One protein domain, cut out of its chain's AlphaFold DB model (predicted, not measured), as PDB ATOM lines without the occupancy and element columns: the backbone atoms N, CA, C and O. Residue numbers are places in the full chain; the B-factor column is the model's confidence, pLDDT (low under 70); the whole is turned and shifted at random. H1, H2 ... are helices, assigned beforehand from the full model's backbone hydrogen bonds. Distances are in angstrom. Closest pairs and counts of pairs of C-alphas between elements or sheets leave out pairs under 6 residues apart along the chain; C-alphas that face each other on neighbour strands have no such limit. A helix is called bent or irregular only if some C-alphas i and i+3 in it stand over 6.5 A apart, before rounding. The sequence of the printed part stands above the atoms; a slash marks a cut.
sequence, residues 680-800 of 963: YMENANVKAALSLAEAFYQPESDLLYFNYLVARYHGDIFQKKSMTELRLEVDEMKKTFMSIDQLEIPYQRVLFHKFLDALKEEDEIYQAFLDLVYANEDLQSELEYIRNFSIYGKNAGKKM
ATOM      1  N   TYR A 680     231.362 266.300 169.167       90.00
ATOM      2  CA  TYR A 680     230.124 266.561 169.904       90.00
ATOM      3  C   TYR A 680     229.470 265.250 170.356       90.00
ATOM      4  O   TYR A 680     229.006 265.145 171.483       90.00
ATOM      5  N   MET A 681     229.543 264.207 169.522       88.31
ATOM      6  CA  MET A 681     229.010 262.875 169.823       88.31
ATOM      7  C   MET A 681     229.726 262.145 170.971       88.31
ATOM      8  O   MET A 681     229.239 261.107 171.407       88.31
ATOM      9  N   GLU A 682     230.869 262.633 171.464       83.81
ATOM     10  CA  GLU A 682     231.526 262.093 172.666       83.81
ATOM     11  C   GLU A 682     231.051 262.795 173.950       83.81
ATOM     12  O   GLU A 682     231.189 262.231 175.034       83.81
ATOM     13  N   ASN A 683     230.442 263.980 173.841       87.62
ATOM     14  CA  ASN A 683     229.951 264.758 174.972       87.62
ATOM     15  C   ASN A 683     228.623 264.190 175.517       87.62
ATOM     16  O   ASN A 683     227.681 263.928 174.766       87.62
ATOM     17  N   ALA A 684     228.539 264.006 176.839       90.25
ATOM     18  CA  ALA A 684     227.371 263.405 177.485       90.25
ATOM     19  C   ALA A 684     226.104 264.276 177.384       90.25
ATOM     20  O   ALA A 684     225.020 263.740 177.157       90.25
ATOM     21  N   ASN A 685     226.239 265.602 177.475       93.44
ATOM     22  CA  ASN A 685     225.123 266.546 177.369       93.44
ATOM     23  C   ASN A 685     224.571 266.618 175.937       93.44
ATOM     24  O   ASN A 685     223.358 266.653 175.744       93.44
ATOM     25  N   VAL A 686     225.437 266.535 174.919       94.12
ATOM     26  CA  VAL A 686     225.004 266.411 173.516       94.12
ATOM     27  C   VAL A 686     224.211 265.119 173.311       94.12
ATOM     28  O   VAL A 686     223.112 265.160 172.765       94.12
ATOM     29  N   LYS A 687     224.712 263.969 173.788       92.88
ATOM     30  CA  LYS A 687     223.976 262.690 173.707       92.88
ATOM     31  C   LYS A 687     222.618 262.762 174.406       92.88
ATOM     32  O   LYS A 687     221.637 262.242 173.880       92.88
ATOM     33  N   ALA A 688     222.554 263.411 175.567       94.38
ATOM     34  CA  ALA A 688     221.311 263.640 176.295       94.38
ATOM     35  C   ALA A 688     220.327 264.521 175.509       94.38
ATOM     36  O   ALA A 688     219.145 264.196 175.464       94.38
ATOM     37  N   ALA A 689     220.800 265.578 174.844       95.94
ATOM     38  CA  ALA A 689     219.967 266.421 173.987       95.94
ATOM     39  C   ALA A 689     219.426 265.675 172.758       95.94
ATOM     40  O   ALA A 689     218.240 265.793 172.458       95.94
ATOM     41  N   LEU A 690     220.257 264.861 172.090       95.19
ATOM     42  CA  LEU A 690     219.824 263.988 170.986       95.19
ATOM     43  C   LEU A 690     218.739 263.007 171.460       95.19
ATOM     44  O   LEU A 690     217.700 262.860 170.824       95.19
ATOM     45  N   SER A 691     218.966 262.382 172.618       94.12
ATOM     46  CA  SER A 691     218.028 261.453 173.249       94.12
ATOM     47  C   SER A 691     216.699 262.128 173.610       94.12
ATOM     48  O   SER A 691     215.635 261.558 173.400       94.12
ATOM     49  N   LEU A 692     216.746 263.359 174.122       95.38
ATOM     50  CA  LEU A 692     215.552 264.125 174.470       95.38
ATOM     51  C   LEU A 692     214.770 264.583 173.229       95.38
ATOM     52  O   LEU A 692     213.544 264.572 173.252       95.38
ATOM     53  N   ALA A 693     215.450 264.966 172.146       95.38
ATOM     54  CA  ALA A 693     214.790 265.328 170.891       95.38
ATOM     55  C   ALA A 693     214.052 264.134 170.267       95.38
ATOM     56  O   ALA A 693     212.928 264.288 169.796       95.38
ATOM     57  N   GLU A 694     214.634 262.933 170.335       93.19
ATOM     58  CA  GLU A 694     213.981 261.701 169.872       93.19
ATOM     59  C   GLU A 694     212.689 261.395 170.657       93.19
ATOM     60  O   GLU A 694     211.763 260.786 170.124       93.19
ATOM     61  N   ALA A 695     212.566 261.884 171.898       93.81
ATOM     62  CA  ALA A 695     211.370 261.688 172.717       93.81
ATOM     63  C   ALA A 695     210.131 262.432 172.184       93.81
ATOM     64  O   ALA A 695     209.019 262.095 172.579       93.81
ATOM     65  N   PHE A 696     210.282 263.395 171.263       93.56
ATOM     66  CA  PHE A 696     209.141 263.957 170.522       93.56
ATOM     67  C   PHE A 696     208.508 262.942 169.562       93.56
ATOM     68  O   PHE A 696     207.310 263.015 169.302       93.56
ATOM     69  N   TYR A 697     209.301 262.003 169.040       89.88
ATOM     70  CA  TYR A 697     208.864 261.007 168.061       89.88
ATOM     71  C   TYR A 697     208.529 259.663 168.712       89.88
ATOM     72  O   TYR A 697     207.623 258.970 168.257       89.88
ATOM     73  N   GLN A 698     209.237 259.310 169.791       90.50
ATOM     74  CA  GLN A 698     209.055 258.061 170.540       90.50
ATOM     75  C   GLN A 698     208.857 258.334 172.042       90.50
ATOM     76  O   GLN A 698     209.671 257.899 172.871       90.50
ATOM     77  N   PRO A 699     207.797 259.072 172.431       91.19
ATOM     78  CA  PRO A 699     207.588 259.495 173.813       91.19
ATOM     79  C   PRO A 699     207.394 258.321 174.782       91.19
ATOM     80  O   PRO A 699     207.530 258.491 175.991       91.19
ATOM     81  N   GLU A 700     207.099 257.117 174.298       89.31
ATOM     82  CA  GLU A 700     206.941 255.915 175.107       89.31
ATOM     83  C   GLU A 700     208.259 255.295 175.610       89.31
ATOM     84  O   GLU A 700     208.203 254.434 176.491       89.31
ATOM     85  N   SER A 701     209.426 255.703 175.093       90.56
ATOM     86  CA  SER A 701     210.711 255.066 175.418       90.56
ATOM     87  C   SER A 701     211.336 255.594 176.715       90.56
ATOM     88  O   SER A 701     211.887 256.692 176.773       90.56
ATOM     89  N   ASP A 702     211.352 254.751 177.750       90.81
ATOM     90  CA  ASP A 702     211.957 255.070 179.054       90.81
ATOM     91  C   ASP A 702     213.471 255.341 178.954       90.81
ATOM     92  O   ASP A 702     214.029 256.139 179.711       90.81
ATOM     93  N   LEU A 703     214.142 254.696 177.990       90.38
ATOM     94  CA  LEU A 703     215.574 254.867 177.750       90.38
ATOM     95  C   LEU A 703     215.935 256.317 177.393       90.38
ATOM     96  O   LEU A 703     216.992 256.799 177.807       90.38
ATOM     97  N   LEU A 704     215.069 257.013 176.649       93.19
ATOM     98  CA  LEU A 704     215.365 258.360 176.169       93.19
ATOM     99  C   LEU A 704     215.481 259.362 177.323       93.19
ATOM    100  O   LEU A 704     216.437 260.141 177.378       93.19
ATOM    101  N   TYR A 705     214.556 259.279 178.280       94.00
ATOM    102  CA  TYR A 705     214.546 260.105 179.488       94.00
ATOM    103  C   TYR A 705     215.649 259.699 180.465       94.00
ATOM    104  O   TYR A 705     216.307 260.561 181.045       94.00
ATOM    105  N   PHE A 706     215.912 258.395 180.613       92.38
ATOM    106  CA  PHE A 706     217.006 257.911 181.455       92.38
ATOM    107  C   PHE A 706     218.359 258.488 181.017       92.38
ATOM    108  O   PHE A 706     219.098 259.011 181.851       92.38
ATOM    109  N   ASN A 707     218.665 258.471 179.716       92.94
ATOM    110  CA  ASN A 707     219.902 259.052 179.186       92.94
ATOM    111  C   ASN A 707     220.027 260.550 179.503       92.94
ATOM    112  O   ASN A 707     221.114 261.013 179.851       92.94
ATOM    113  N   TYR A 708     218.922 261.297 179.416       95.19
ATOM    114  CA  TYR A 708     218.890 262.708 179.799       95.19
ATOM    115  C   TYR A 708     219.191 262.896 181.293       95.19
ATOM    116  O   TYR A 708     220.038 263.713 181.662       95.19
ATOM    117  N   LEU A 709     218.559 262.102 182.162       94.25
ATOM    118  CA  LEU A 709     218.767 262.191 183.608       94.25
ATOM    119  C   LEU A 709     220.200 261.830 184.014       94.25
ATOM    120  O   LEU A 709     220.756 262.454 184.916       94.25
ATOM    121  N   VAL A 710     220.834 260.870 183.337       92.69
ATOM    122  CA  VAL A 710     222.243 260.533 183.586       92.69
ATOM    123  C   VAL A 710     223.140 261.758 183.408       92.69
ATOM    124  O   VAL A 710     223.972 262.026 184.276       92.69
ATOM    125  N   ALA A 711     222.947 262.525 182.331       92.50
ATOM    126  CA  ALA A 711     223.685 263.766 182.110       92.50
ATOM    127  C   ALA A 711     223.334 264.825 183.163       92.50
ATOM    128  O   ALA A 711     224.224 265.397 183.789       92.50
ATOM    129  N   ARG A 712     222.038 264.996 183.458       92.50
ATOM    130  CA  ARG A 712     221.536 265.949 184.459       92.50
ATOM    131  C   ARG A 712     222.113 265.740 185.863       92.50
ATOM    132  O   ARG A 712     222.193 266.704 186.627       92.50
ATOM    133  N   TYR A 713     222.472 264.504 186.210       91.44
ATOM    134  CA  TYR A 713     223.047 264.125 187.503       91.44
ATOM    135  C   TYR A 713     224.559 263.837 187.458       91.44
ATOM    136  O   TYR A 713     225.110 263.390 188.469       91.44
ATOM    137  N   HIS A 714     225.236 264.152 186.351       87.94
ATOM    138  CA  HIS A 714     226.677 263.970 186.134       87.94
ATOM    139  C   HIS A 714     227.167 262.523 186.277       87.94
ATOM    140  O   HIS A 714     228.188 262.267 186.905       87.94
ATOM    141  N   GLY A 715     226.414 261.548 185.766       86.25
ATOM    142  CA  GLY A 715     226.776 260.126 185.857       86.25
ATOM    143  C   GLY A 715     226.525 259.484 187.229       86.25
ATOM    144  O   GLY A 715     226.267 258.284 187.298       86.25
ATOM    145  N   ASP A 716     226.465 260.272 188.307       85.81
ATOM    146  CA  ASP A 716     226.251 259.820 189.694       85.81
ATOM    147  C   ASP A 716     224.780 259.529 190.039       85.81
ATOM    148  O   ASP A 716     224.352 259.622 191.194       85.81
ATOM    149  N   ILE A 717     223.972 259.190 189.036       86.50
ATOM    150  CA  ILE A 717     222.519 259.069 189.167       86.50
ATOM    151  C   ILE A 717     222.110 258.090 190.282       86.50
ATOM    152  O   ILE A 717     221.250 258.413 191.097       86.50
ATOM    153  N   PHE A 718     222.800 256.952 190.404       84.06
ATOM    154  CA  PHE A 718     222.524 255.929 191.420       84.06
ATOM    155  C   PHE A 718     223.074 256.258 192.818       84.06
ATOM    156  O   PHE A 718     222.649 255.650 193.795       84.06
ATOM    157  N   GLN A 719     224.003 257.213 192.939       85.75
ATOM    158  CA  GLN A 719     224.446 257.721 194.245       85.75
ATOM    159  C   GLN A 719     223.494 258.800 194.771       85.75
ATOM    160  O   GLN A 719     223.342 258.961 195.980       85.75
ATOM    161  N   LYS A 720     222.860 259.548 193.859       87.12
ATOM    162  CA  LYS A 720     221.999 260.695 194.177       87.12
ATOM    163  C   LYS A 720     220.516 260.340 194.297       87.12
ATOM    164  O   LYS A 720     219.780 261.096 194.926       87.12
ATOM    165  N   LYS A 721     220.068 259.241 193.685       87.00
ATOM    166  CA  LYS A 721     218.654 258.848 193.617       87.00
ATOM    167  C   LYS A 721     218.484 257.349 193.832       87.00
ATOM    168  O   LYS A 721     219.246 256.537 193.308       87.00
ATOM    169  N   SER A 722     217.434 256.979 194.553       87.62
ATOM    170  CA  SER A 722     216.965 255.596 194.626       87.62
ATOM    171  C   SER A 722     216.284 255.168 193.324       87.62
ATOM    172  O   SER A 722     215.774 255.987 192.558       87.62
ATOM    173  N   MET A 723     216.189 253.855 193.101       84.12
ATOM    174  CA  MET A 723     215.550 253.295 191.904       84.12
ATOM    175  C   MET A 723     214.085 253.733 191.734       84.12
ATOM    176  O   MET A 723     213.606 253.934 190.620       84.12
ATOM    177  N   THR A 724     213.374 253.911 192.852       86.44
ATOM    178  CA  THR A 724     211.972 254.357 192.849       86.44
ATOM    179  C   THR A 724     211.855 255.826 192.448       86.44
ATOM    180  O   THR A 724     210.995 256.165 191.640       86.44
ATOM    181  N   GLU A 725     212.731 256.692 192.962       90.12
ATOM    182  CA  GLU A 725     212.744 258.114 192.601       90.12
ATOM    183  C   GLU A 725     213.081 258.314 191.121       90.12
ATOM    184  O   GLU A 725     212.431 259.115 190.458       90.12
ATOM    185  N   LEU A 726     214.036 257.544 190.587       89.38
ATOM    186  CA  LEU A 726     214.386 257.594 189.165       89.38
ATOM    187  C   LEU A 726     213.226 257.199 188.265       89.38
ATOM    188  O   LEU A 726     212.961 257.872 187.274       89.38
ATOM    189  N   ARG A 727     212.510 256.131 188.620       88.56
ATOM    190  CA  ARG A 727     211.339 255.694 187.862       88.56
ATOM    191  C   ARG A 727     210.240 256.756 187.847       88.56
ATOM    192  O   ARG A 727     209.677 257.016 186.792       88.56
ATOM    193  N   LEU A 728     209.974 257.387 188.991       90.88
ATOM    194  CA  LEU A 728     208.985 258.465 189.084       90.88
ATOM    195  C   LEU A 728     209.365 259.671 188.216       90.88
ATOM    196  O   LEU A 728     208.501 260.233 187.551       90.88
ATOM    197  N   GLU A 729     210.644 260.047 188.196       92.94
ATOM    198  CA  GLU A 729     211.144 261.169 187.391       92.94
ATOM    199  C   GLU A 729     211.074 260.864 185.884       92.94
ATOM    200  O   GLU A 729     210.638 261.710 185.102       92.94
ATOM    201  N   VAL A 730     211.403 259.631 185.476       91.69
ATOM    202  CA  VAL A 730     211.197 259.151 184.098       91.69
ATOM    203  C   VAL A 730     209.714 259.187 183.720       91.69
ATOM    204  O   VAL A 730     209.378 259.724 182.667       91.69
ATOM    205  N   ASP A 731     208.823 258.677 184.575       91.44
ATOM    206  CA  ASP A 731     207.375 258.660 184.323       91.44
ATOM    207  C   ASP A 731     206.789 260.086 184.205       91.44
ATOM    208  O   ASP A 731     205.895 260.333 183.391       91.44
ATOM    209  N   GLU A 732     207.298 261.050 184.979       93.44
ATOM    210  CA  GLU A 732     206.890 262.459 184.907       93.44
ATOM    211  C   GLU A 732     207.334 263.124 183.596       93.44
ATOM    212  O   GLU A 732     206.528 263.780 182.922       93.44
ATOM    213  N   MET A 733     208.592 262.919 183.193       94.50
ATOM    214  CA  MET A 733     209.093 263.393 181.899       94.50
ATOM    215  C   MET A 733     208.312 262.763 180.748       94.50
ATOM    216  O   MET A 733     207.820 263.473 179.873       94.50
ATOM    217  N   LYS A 734     208.108 261.446 180.797       92.75
ATOM    218  CA  LYS A 734     207.317 260.692 179.824       92.75
ATOM    219  C   LYS A 734     205.921 261.271 179.661       92.75
ATOM    220  O   LYS A 734     205.497 261.568 178.550       92.75
ATOM    221  N   LYS A 735     205.218 261.513 180.768       93.56
ATOM    222  CA  LYS A 735     203.887 262.131 180.749       93.56
ATOM    223  C   LYS A 735     203.904 263.525 180.114       93.56
ATOM    224  O   LYS A 735     202.970 263.877 179.396       93.56
ATOM    225  N   THR A 736     204.955 264.300 180.371       93.75
ATOM    226  CA  THR A 736     205.140 265.633 179.783       93.75
ATOM    227  C   THR A 736     205.260 265.545 178.261       93.75
ATOM    228  O   THR A 736     204.492 266.192 177.558       93.75
ATOM    229  N   PHE A 737     206.148 264.695 177.742       94.12
ATOM    230  CA  PHE A 737     206.362 264.542 176.298       94.12
ATOM    231  C   PHE A 737     205.189 263.850 175.588       94.12
ATOM    232  O   PHE A 737     204.827 264.247 174.489       94.12
ATOM    233  N   MET A 738     204.499 262.908 176.237       92.44
ATOM    234  CA  MET A 738     203.270 262.297 175.703       92.44
ATOM    235  C   MET A 738     202.093 263.273 175.549       92.44
ATOM    236  O   MET A 738     201.102 262.922 174.918       92.44
ATOM    237  N   SER A 739     202.151 264.452 176.176       92.81
ATOM    238  CA  SER A 739     201.102 265.479 176.099       92.81
ATOM    239  C   SER A 739     201.600 266.802 175.517       92.81
ATOM    240  O   SER A 739     200.879 267.799 175.550       92.81
ATOM    241  N   ILE A 740     202.829 266.833 174.991       91.00
ATOM    242  CA  ILE A 740     203.464 268.067 174.517       91.00
ATOM    243  C   ILE A 740     202.778 268.624 173.267       91.00
ATOM    244  O   ILE A 740     202.702 269.839 173.099       91.00
ATOM    245  N   ASP A 741     202.208 267.746 172.443       88.88
ATOM    246  CA  ASP A 741     201.434 268.066 171.243       88.88
ATOM    247  C   ASP A 741     200.131 268.829 171.544       88.88
ATOM    248  O   ASP A 741     199.580 269.491 170.666       88.88
ATOM    249  N   GLN A 742     199.661 268.792 172.796       91.75
ATOM    250  CA  GLN A 742     198.496 269.547 173.270       91.75
ATOM    251  C   GLN A 742     198.814 271.027 173.530       91.75
ATOM    252  O   GLN A 742     197.896 271.829 173.717       91.75
ATOM    253  N   LEU A 743     200.096 271.400 173.579       90.62
ATOM    254  CA  LEU A 743     200.551 272.778 173.757       90.62
ATOM    255  C   LEU A 743     200.735 273.461 172.397       90.62
ATOM    256  O   LEU A 743     201.065 272.809 171.409       90.62
ATOM    257  N   GLU A 744     200.606 274.788 172.332       90.38
ATOM    258  CA  GLU A 744     200.977 275.512 171.109       90.38
ATOM    259  C   GLU A 744     202.496 275.436 170.874       90.38
ATOM    260  O   GLU A 744     203.283 275.479 171.824       90.38
ATOM    261  N   ILE A 745     202.913 275.389 169.604       88.38
ATOM    262  CA  ILE A 745     204.318 275.224 169.183       88.38
ATOM    263  C   ILE A 745     205.294 276.171 169.917       88.38
ATOM    264  O   ILE A 745     206.335 275.693 170.376       88.38
ATOM    265  N   PRO A 746     204.997 277.475 170.126       91.25
ATOM    266  CA  PRO A 746     205.899 278.353 170.875       91.25
ATOM    267  C   PRO A 746     206.158 277.885 172.317       91.25
ATOM    268  O   PRO A 746     207.285 277.982 172.801       91.25
ATOM    269  N   TYR A 747     205.146 277.337 172.999       92.31
ATOM    270  CA  TYR A 747     205.303 276.791 174.350       92.31
ATOM    271  C   TYR A 747     206.075 275.475 174.349       92.31
ATOM    272  O   TYR A 747     206.888 275.258 175.249       92.31
ATOM    273  N   GLN A 748     205.869 274.629 173.335       93.81
ATOM    274  CA  GLN A 748     206.660 273.411 173.157       93.81
ATOM    275  C   GLN A 748     208.150 273.752 173.025       93.81
ATOM    276  O   GLN A 748     208.977 273.153 173.711       93.81
ATOM    277  N   ARG A 749     208.484 274.772 172.219       95.25
ATOM    278  CA  ARG A 749     209.868 275.228 172.016       95.25
ATOM    279  C   ARG A 749     210.504 275.716 173.311       95.25
ATOM    280  O   ARG A 749     211.585 275.263 173.673       95.25
ATOM    281  N   VAL A 750     209.809 276.581 174.050       95.44
ATOM    282  CA  VAL A 750     210.292 277.093 175.343       95.44
ATOM    283  C   VAL A 750     210.490 275.961 176.353       95.44
ATOM    284  O   VAL A 750     211.479 275.952 177.086       95.44
ATOM    285  N   LEU A 751     209.568 274.996 176.404       94.38
ATOM    286  CA  LEU A 751     209.690 273.839 177.287       94.38
ATOM    287  C   LEU A 751     210.894 272.970 176.908       94.38
ATOM    288  O   LEU A 751     211.645 272.562 177.792       94.38
ATOM    289  N   PHE A 752     211.105 272.729 175.614       95.44
ATOM    290  CA  PHE A 752     212.252 271.979 175.115       95.44
ATOM    291  C   PHE A 752     213.576 272.672 175.457       95.44
ATOM    292  O   PHE A 752     214.448 272.052 176.068       95.44
ATOM    293  N   HIS A 753     213.693 273.975 175.182       96.75
ATOM    294  CA  HIS A 753     214.872 274.778 175.533       96.75
ATOM    295  C   HIS A 753     215.144 274.765 177.033       96.75
ATOM    296  O   HIS A 753     216.288 274.628 177.442       96.75
ATOM    297  N   LYS A 754     214.105 274.796 177.875       96.06
ATOM    298  CA  LYS A 754     214.269 274.688 179.331       96.06
ATOM    299  C   LYS A 754     214.955 273.382 179.751       96.06
ATOM    300  O   LYS A 754     215.750 273.401 180.690       96.06
ATOM    301  N   PHE A 755     214.640 272.256 179.108       96.19
ATOM    302  CA  PHE A 755     215.332 270.993 179.380       96.19
ATOM    303  C   PHE A 755     216.770 271.010 178.849       96.19
ATOM    304  O   PHE A 755     217.678 270.582 179.554       96.19
ATOM    305  N   LEU A 756     217.001 271.541 177.648       96.56
ATOM    306  CA  LEU A 756     218.350 271.652 177.084       96.56
ATOM    307  C   LEU A 756     219.256 272.560 177.935       96.56
ATOM    308  O   LEU A 756     220.335 272.160 178.368       96.56
ATOM    309  N   ASP A 757     218.782 273.753 178.279       96.25
ATOM    310  CA  ASP A 757     219.526 274.730 179.075       96.25
ATOM    311  C   ASP A 757     219.831 274.223 180.494       96.25
ATOM    312  O   ASP A 757     220.820 274.640 181.101       96.25
ATOM    313  N   ALA A 758     219.039 273.284 181.024       94.69
ATOM    314  CA  ALA A 758     219.305 272.651 182.314       94.69
ATOM    315  C   ALA A 758     220.562 271.757 182.319       94.69
ATOM    316  O   ALA A 758     221.031 271.405 183.402       94.69
ATOM    317  N   LEU A 759     221.105 271.404 181.146       92.75
ATOM    318  CA  LEU A 759     222.366 270.669 180.985       92.75
ATOM    319  C   LEU A 759     223.577 271.588 180.719       92.75
ATOM    320  O   LEU A 759     224.708 271.112 180.709       92.75
ATOM    321  N   LYS A 760     223.355 272.890 180.477       87.00
ATOM    322  CA  LYS A 760     224.354 273.830 179.935       87.00
ATOM    323  C   LYS A 760     225.627 273.961 180.771       87.00
ATOM    324  O   LYS A 760     226.723 273.860 180.228       87.00
ATOM    325  N   GLU A 761     225.461 274.212 182.068       81.62
ATOM    326  CA  GLU A 761     226.535 274.471 183.042       81.62
ATOM    327  C   GLU A 761     227.788 275.167 182.445       81.62
ATOM    328  O   GLU A 761     227.664 276.157 181.722       81.62
ATOM    329  N   GLU A 762     229.003 274.697 182.758       79.12
ATOM    330  CA  GLU A 762     230.276 275.219 182.232       79.12
ATOM    331  C   GLU A 762     230.786 274.446 180.994       79.12
ATOM    332  O   GLU A 762     231.977 274.482 180.653       79.12
ATOM    333  N   ASP A 763     229.893 273.760 180.284       86.44
ATOM    334  CA  ASP A 763     230.225 272.922 179.135       86.44
ATOM    335  C   ASP A 763     230.275 273.749 177.838       86.44
ATOM    336  O   ASP A 763     229.261 274.047 177.209       86.44
ATOM    337  N   GLU A 764     231.482 274.137 177.414       87.38
ATOM    338  CA  GLU A 764     231.664 274.918 176.181       87.38
ATOM    339  C   GLU A 764     231.362 274.119 174.902       87.38
ATOM    340  O   GLU A 764     231.016 274.708 173.878       87.38
ATOM    341  N   ILE A 765     231.491 272.788 174.948       89.81
ATOM    342  CA  ILE A 765     231.209 271.916 173.806       89.81
ATOM    343  C   ILE A 765     229.698 271.838 173.620       89.81
ATOM    344  O   ILE A 765     229.197 272.023 172.515       89.81
ATOM    345  N   TYR A 766     228.964 271.621 174.705       93.19
ATOM    346  CA  TYR A 766     227.513 271.601 174.674       93.19
ATOM    347  C   TYR A 766     226.926 272.982 174.367       93.19
ATOM    348  O   TYR A 766     226.002 273.067 173.565       93.19
ATOM    349  N   GLN A 767     227.514 274.070 174.879       93.25
ATOM    350  CA  GLN A 767     227.103 275.419 174.482       93.25
ATOM    351  C   GLN A 767     227.219 275.630 172.970       93.25
ATOM    352  O   GLN A 767     226.275 276.107 172.352       93.25
ATOM    353  N   ALA A 768     228.347 275.240 172.367       92.44
ATOM    354  CA  ALA A 768     228.527 275.364 170.924       92.44
ATOM    355  C   ALA A 768     227.522 274.502 170.135       92.44
ATOM    356  O   ALA A 768     227.091 274.898 169.056       92.44
ATOM    357  N   PHE A 769     227.116 273.348 170.673       94.94
ATOM    358  CA  PHE A 769     226.028 272.554 170.100       94.94
ATOM    359  C   PHE A 769     224.673 273.272 170.208       94.94
ATOM    360  O   PHE A 769     223.948 273.326 169.218       94.94
ATOM    361  N   LEU A 770     224.346 273.873 171.358       96.12
ATOM    362  CA  LEU A 770     223.118 274.660 171.523       96.12
ATOM    363  C   LEU A 770     223.076 275.865 170.585       96.12
ATOM    364  O   LEU A 770     222.028 276.132 170.014       96.12
ATOM    365  N   ASP A 771     224.202 276.546 170.367       94.12
ATOM    366  CA  ASP A 771     224.274 277.660 169.416       94.12
ATOM    367  C   ASP A 771     223.916 277.204 167.987       94.12
ATOM    368  O   ASP A 771     223.238 277.927 167.261       94.12
ATOM    369  N   LEU A 772     224.315 275.986 167.592       93.50
ATOM    370  CA  LEU A 772     223.931 275.393 166.305       93.50
ATOM    371  C   LEU A 772     222.438 275.043 166.248       93.50
ATOM    372  O   LEU A 772     221.803 275.255 165.217       93.50
ATOM    373  N   VAL A 773     221.877 274.515 167.340       95.06
ATOM    374  CA  VAL A 773     220.448 274.178 167.434       95.06
ATOM    375  C   VAL A 773     219.601 275.451 167.403       95.06
ATOM    376  O   VAL A 773     218.737 275.586 166.543       95.06
ATOM    377  N   TYR A 774     219.882 276.425 168.266       94.88
ATOM    378  CA  TYR A 774     219.099 277.657 168.410       94.88
ATOM    379  C   TYR A 774     219.266 278.637 167.242       94.88
ATOM    380  O   TYR A 774     218.509 279.600 167.139       94.88
ATOM    381  N   ALA A 775     220.218 278.391 166.335       90.94
ATOM    382  CA  ALA A 775     220.319 279.108 165.067       90.94
ATOM    383  C   ALA A 775     219.194 278.758 164.071       90.94
ATOM    384  O   ALA A 775     219.124 279.376 163.012       90.94
ATOM    385  N   ASN A 776     218.350 277.762 164.363       90.94
ATOM    386  CA  ASN A 776     217.202 277.398 163.535       90.94
ATOM    387  C   ASN A 776     215.948 278.205 163.929       90.94
ATOM    388  O   ASN A 776     215.778 278.619 165.078       90.94
ATOM    389  N   GLU A 777     215.068 278.457 162.961       89.50
ATOM    390  CA  GLU A 777     214.001 279.460 163.096       89.50
ATOM    391  C   GLU A 777     212.882 279.043 164.058       89.50
ATOM    392  O   GLU A 777     212.356 279.886 164.791       89.50
ATOM    393  N   ASP A 778     212.561 277.749 164.122       92.44
ATOM    394  CA  ASP A 778     211.481 277.188 164.933       92.44
ATOM    395  C   ASP A 778     211.814 275.797 165.509       92.44
ATOM    396  O   ASP A 778     212.877 275.231 165.257       92.44
ATOM    397  N   LEU A 779     210.897 275.254 166.322       94.62
ATOM    398  CA  LEU A 779     211.066 273.951 166.975       94.62
ATOM    399  C   LEU A 779     211.190 272.798 165.971       94.62
ATOM    400  O   LEU A 779     211.932 271.852 166.223       94.62
ATOM    401  N   GLN A 780     210.458 272.842 164.858       94.06
ATOM    402  CA  GLN A 780     210.488 271.762 163.880       94.06
ATOM    403  C   GLN A 780     211.867 271.700 163.220       94.06
ATOM    404  O   GLN A 780     212.476 270.630 163.192       94.06
ATOM    405  N   SER A 781     212.398 272.843 162.784       93.31
ATOM    406  CA  SER A 781     213.753 272.930 162.234       93.31
ATOM    407  C   SER A 781     214.833 272.576 163.263       93.31
ATOM    408  O   SER A 781     215.839 271.972 162.906       93.31
ATOM    409  N   GLU A 782     214.640 272.896 164.549       95.81
ATOM    410  CA  GLU A 782     215.540 272.463 165.632       95.81
ATOM    411  C   GLU A 782     215.559 270.937 165.798       95.81
ATOM    412  O   GLU A 782     216.633 270.333 165.833       95.81
ATOM    413  N   LEU A 783     214.387 270.296 165.878       95.50
ATOM    414  CA  LEU A 783     214.273 268.841 166.012       95.50
ATOM    415  C   LEU A 783     214.832 268.119 164.782       95.50
ATOM    416  O   LEU A 783     215.527 267.110 164.919       95.50
ATOM    417  N   GLU A 784     214.566 268.644 163.587       93.44
ATOM    418  CA  GLU A 784     215.119 268.130 162.337       93.44
ATOM    419  C   GLU A 784     216.644 268.276 162.298       93.44
ATOM    420  O   GLU A 784     217.348 267.312 161.989       93.44
ATOM    421  N   TYR A 785     217.182 269.434 162.692       94.94
ATOM    422  CA  TYR A 785     218.624 269.639 162.786       94.94
ATOM    423  C   TYR A 785     219.268 268.645 163.760       94.94
ATOM    424  O   TYR A 785     220.294 268.059 163.428       94.94
ATOM    425  N   ILE A 786     218.661 268.382 164.922       95.38
ATOM    426  CA  ILE A 786     219.162 267.399 165.900       95.38
ATOM    427  C   ILE A 786     219.118 265.961 165.341       95.38
ATOM    428  O   ILE A 786     220.079 265.200 165.514       95.38
ATOM    429  N   ARG A 787     218.059 265.573 164.614       91.06
ATOM    430  CA  ARG A 787     218.005 264.270 163.916       91.06
ATOM    431  C   ARG A 787     219.099 264.162 162.856       91.06
ATOM    432  O   ARG A 787     219.867 263.200 162.862       91.06
ATOM    433  N   ASN A 788     219.255 265.185 162.020       92.69
ATOM    434  CA  ASN A 788     220.323 265.259 161.020       92.69
ATOM    435  C   ASN A 788     221.713 265.250 161.669       92.69
ATOM    436  O   ASN A 788     222.636 264.614 161.162       92.69
ATOM    437  N   PHE A 789     221.870 265.874 162.835       94.31
ATOM    438  CA  PHE A 789     223.102 265.840 163.614       94.31
ATOM    439  C   PHE A 789     223.443 264.418 164.077       94.31
ATOM    440  O   PHE A 789     224.606 264.023 164.061       94.31
ATOM    441  N   SER A 790     222.440 263.614 164.427       88.81
ATOM    442  CA  SER A 790     222.631 262.205 164.800       88.81
ATOM    443  C   SER A 790     223.182 261.363 163.640       88.81
ATOM    444  O   SER A 790     223.913 260.398 163.872       88.81
ATOM    445  N   ILE A 791     222.870 261.749 162.397       87.31
ATOM    446  CA  ILE A 791     223.304 261.073 161.167       87.31
ATOM    447  C   ILE A 791     224.672 261.602 160.708       87.31
ATOM    448  O   ILE A 791     225.612 260.830 160.518       87.31
ATOM    449  N   TYR A 792     224.815 262.921 160.557       90.94
ATOM    450  CA  TYR A 792     225.980 263.551 159.923       90.94
ATOM    451  C   TYR A 792     227.010 264.107 160.923       90.94
ATOM    452  O   TYR A 792     228.171 264.323 160.573       90.94
ATOM    453  N   GLY A 793     226.640 264.290 162.192       88.88
ATOM    454  CA  GLY A 793     227.447 264.958 163.223       88.88
ATOM    455  C   GLY A 793     228.579 264.129 163.821       88.88
ATOM    456  O   GLY A 793     229.302 264.613 164.690       88.88
ATOM    457  N   LYS A 794     228.810 262.902 163.338       84.88
ATOM    458  CA  LYS A 794     229.854 261.997 163.851       84.88
ATOM    459  C   LYS A 794     231.257 262.611 163.856       84.88
ATOM    460  O   LYS A 794     232.040 262.341 164.763       84.88
ATOM    461  N   ASN A 795     231.578 263.411 162.839       82.00
ATOM    462  CA  ASN A 795     232.881 264.073 162.712       82.00
ATOM    463  C   ASN A 795     232.851 265.543 163.149       82.00
ATOM    464  O   ASN A 795     233.902 266.186 163.171       82.00
ATOM    465  N   ALA A 796     231.676 266.075 163.494       87.94
ATOM    466  CA  ALA A 796     231.546 267.430 163.993       87.94
ATOM    467  C   ALA A 796     232.124 267.510 165.411       87.94
ATOM    468  O   ALA A 796     231.914 266.631 166.250       87.94
ATOM    469  N   GLY A 797     232.852 268.585 165.697       89.06
ATOM    470  CA  GLY A 797     233.430 268.800 167.015       89.06
ATOM    471  C   GLY A 797     233.812 270.249 167.252       89.06
ATOM    472  O   GLY A 797     233.967 271.028 166.311       89.06
ATOM    473  N   LYS A 798     234.003 270.591 168.523       86.31
ATOM    474  CA  LYS A 798     234.422 271.923 168.962       86.31
ATOM    475  C   LYS A 798     235.781 271.834 169.638       86.31
ATOM    476  O   LYS A 798     236.062 270.923 170.416       86.31
ATOM    477  N   LYS A 799     236.665 272.768 169.290       81.81
ATOM    478  CA  LYS A 799     237.934 272.955 169.991       81.81
ATOM    479  C   LYS A 799     237.670 273.631 171.328       81.81
ATOM    480  O   LYS A 799     236.933 274.614 171.366       81.81
ATOM    481  N   MET A 800     238.335 273.134 172.364       78.69
ATOM    482  CA  MET A 800     238.323 273.783 173.660       78.69
ATOM    483  C   MET A 800     239.134 275.083 173.628       78.69
ATOM    484  O   MET A 800     240.298 275.080 173.205       78.69
TER     485      MET A 800
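AT A GLANCE: This is residues 680 to 800 of the 963 residues of the protein "DNA helicase" of Blautia wexlerae (UniProt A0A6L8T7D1). A four-helix up-and-down bundle, H1, H5, H6 and H7, has H2 packed on H1, and H4 crosses H2 on the side away from the bundle. Tiny H3 lies between H2 and H4 along the chain. The printed part has 121 residues with seven named helices, H1 to H7 in order, and no named strand; the class is all helix. It is compact, with a radius of gyration of the C-alphas of 14.1 A and spans of 38 by 35 by 23 A.

IN THESE COORDINATES: Find C-alpha 684 at (227.371, 263.405, 177.485); from there H1 runs to residue 694. Next come H2, residues 702 to 712, H3, 717 to 720, and H4, 723 to 737, 21.3 A long. Then read H5, 745 to 757, 18.1 A, and H6, 764 to 774. H7, 779 to 795, 24.3 A, ends at (232.881, 264.073, 162.712); it has a kink of 50 degrees near residue 789 and is irregular, with C-alphas 792 and 795 7.5 A apart.

HOW THE PARTS SIT: Start at H1, with H7 a hub touching three helices. H1 and H2 form a hairpin; their closest C-alphas, Ala 688 and Tyr 708, are 4.4 A apart. H7 touches H1 with residues 783 to 790 alone, closest at C-alphas 693 and 783, 6.0 A, a steep tilt of 49 degrees. H1 and H6 only just touch, with 3 pairs of C-alphas within 8 A, closest at 686 and 766, 5.9 A. H6 and H7 form a hairpin, closest at C-alphas 773 and 782, 5.5 A. H5 touches H7, closest at C-alphas 749 and 779, 5.3 A. H4 touches H2, closest at C-alphas 730 and 705, 5.8 A, only just about perpendicular at 72 degrees. H3 is close to H2 but not clearly touching, with C-alphas 717 and 710 closest at 5.8 A. H1, H2, H4, H5 and H6 have every O i to N i+4 pair within hydrogen-bond range, H7 has 11 of 13, and H3 is too short for such a pair.

THE WHOLE: The C-alphas farthest apart, Gln 742 and Met 800, are 40.1 A apart. The printed part has no cut and no long link between helices. Its mean pLDDT is 91.2, and no printed residue is under 70.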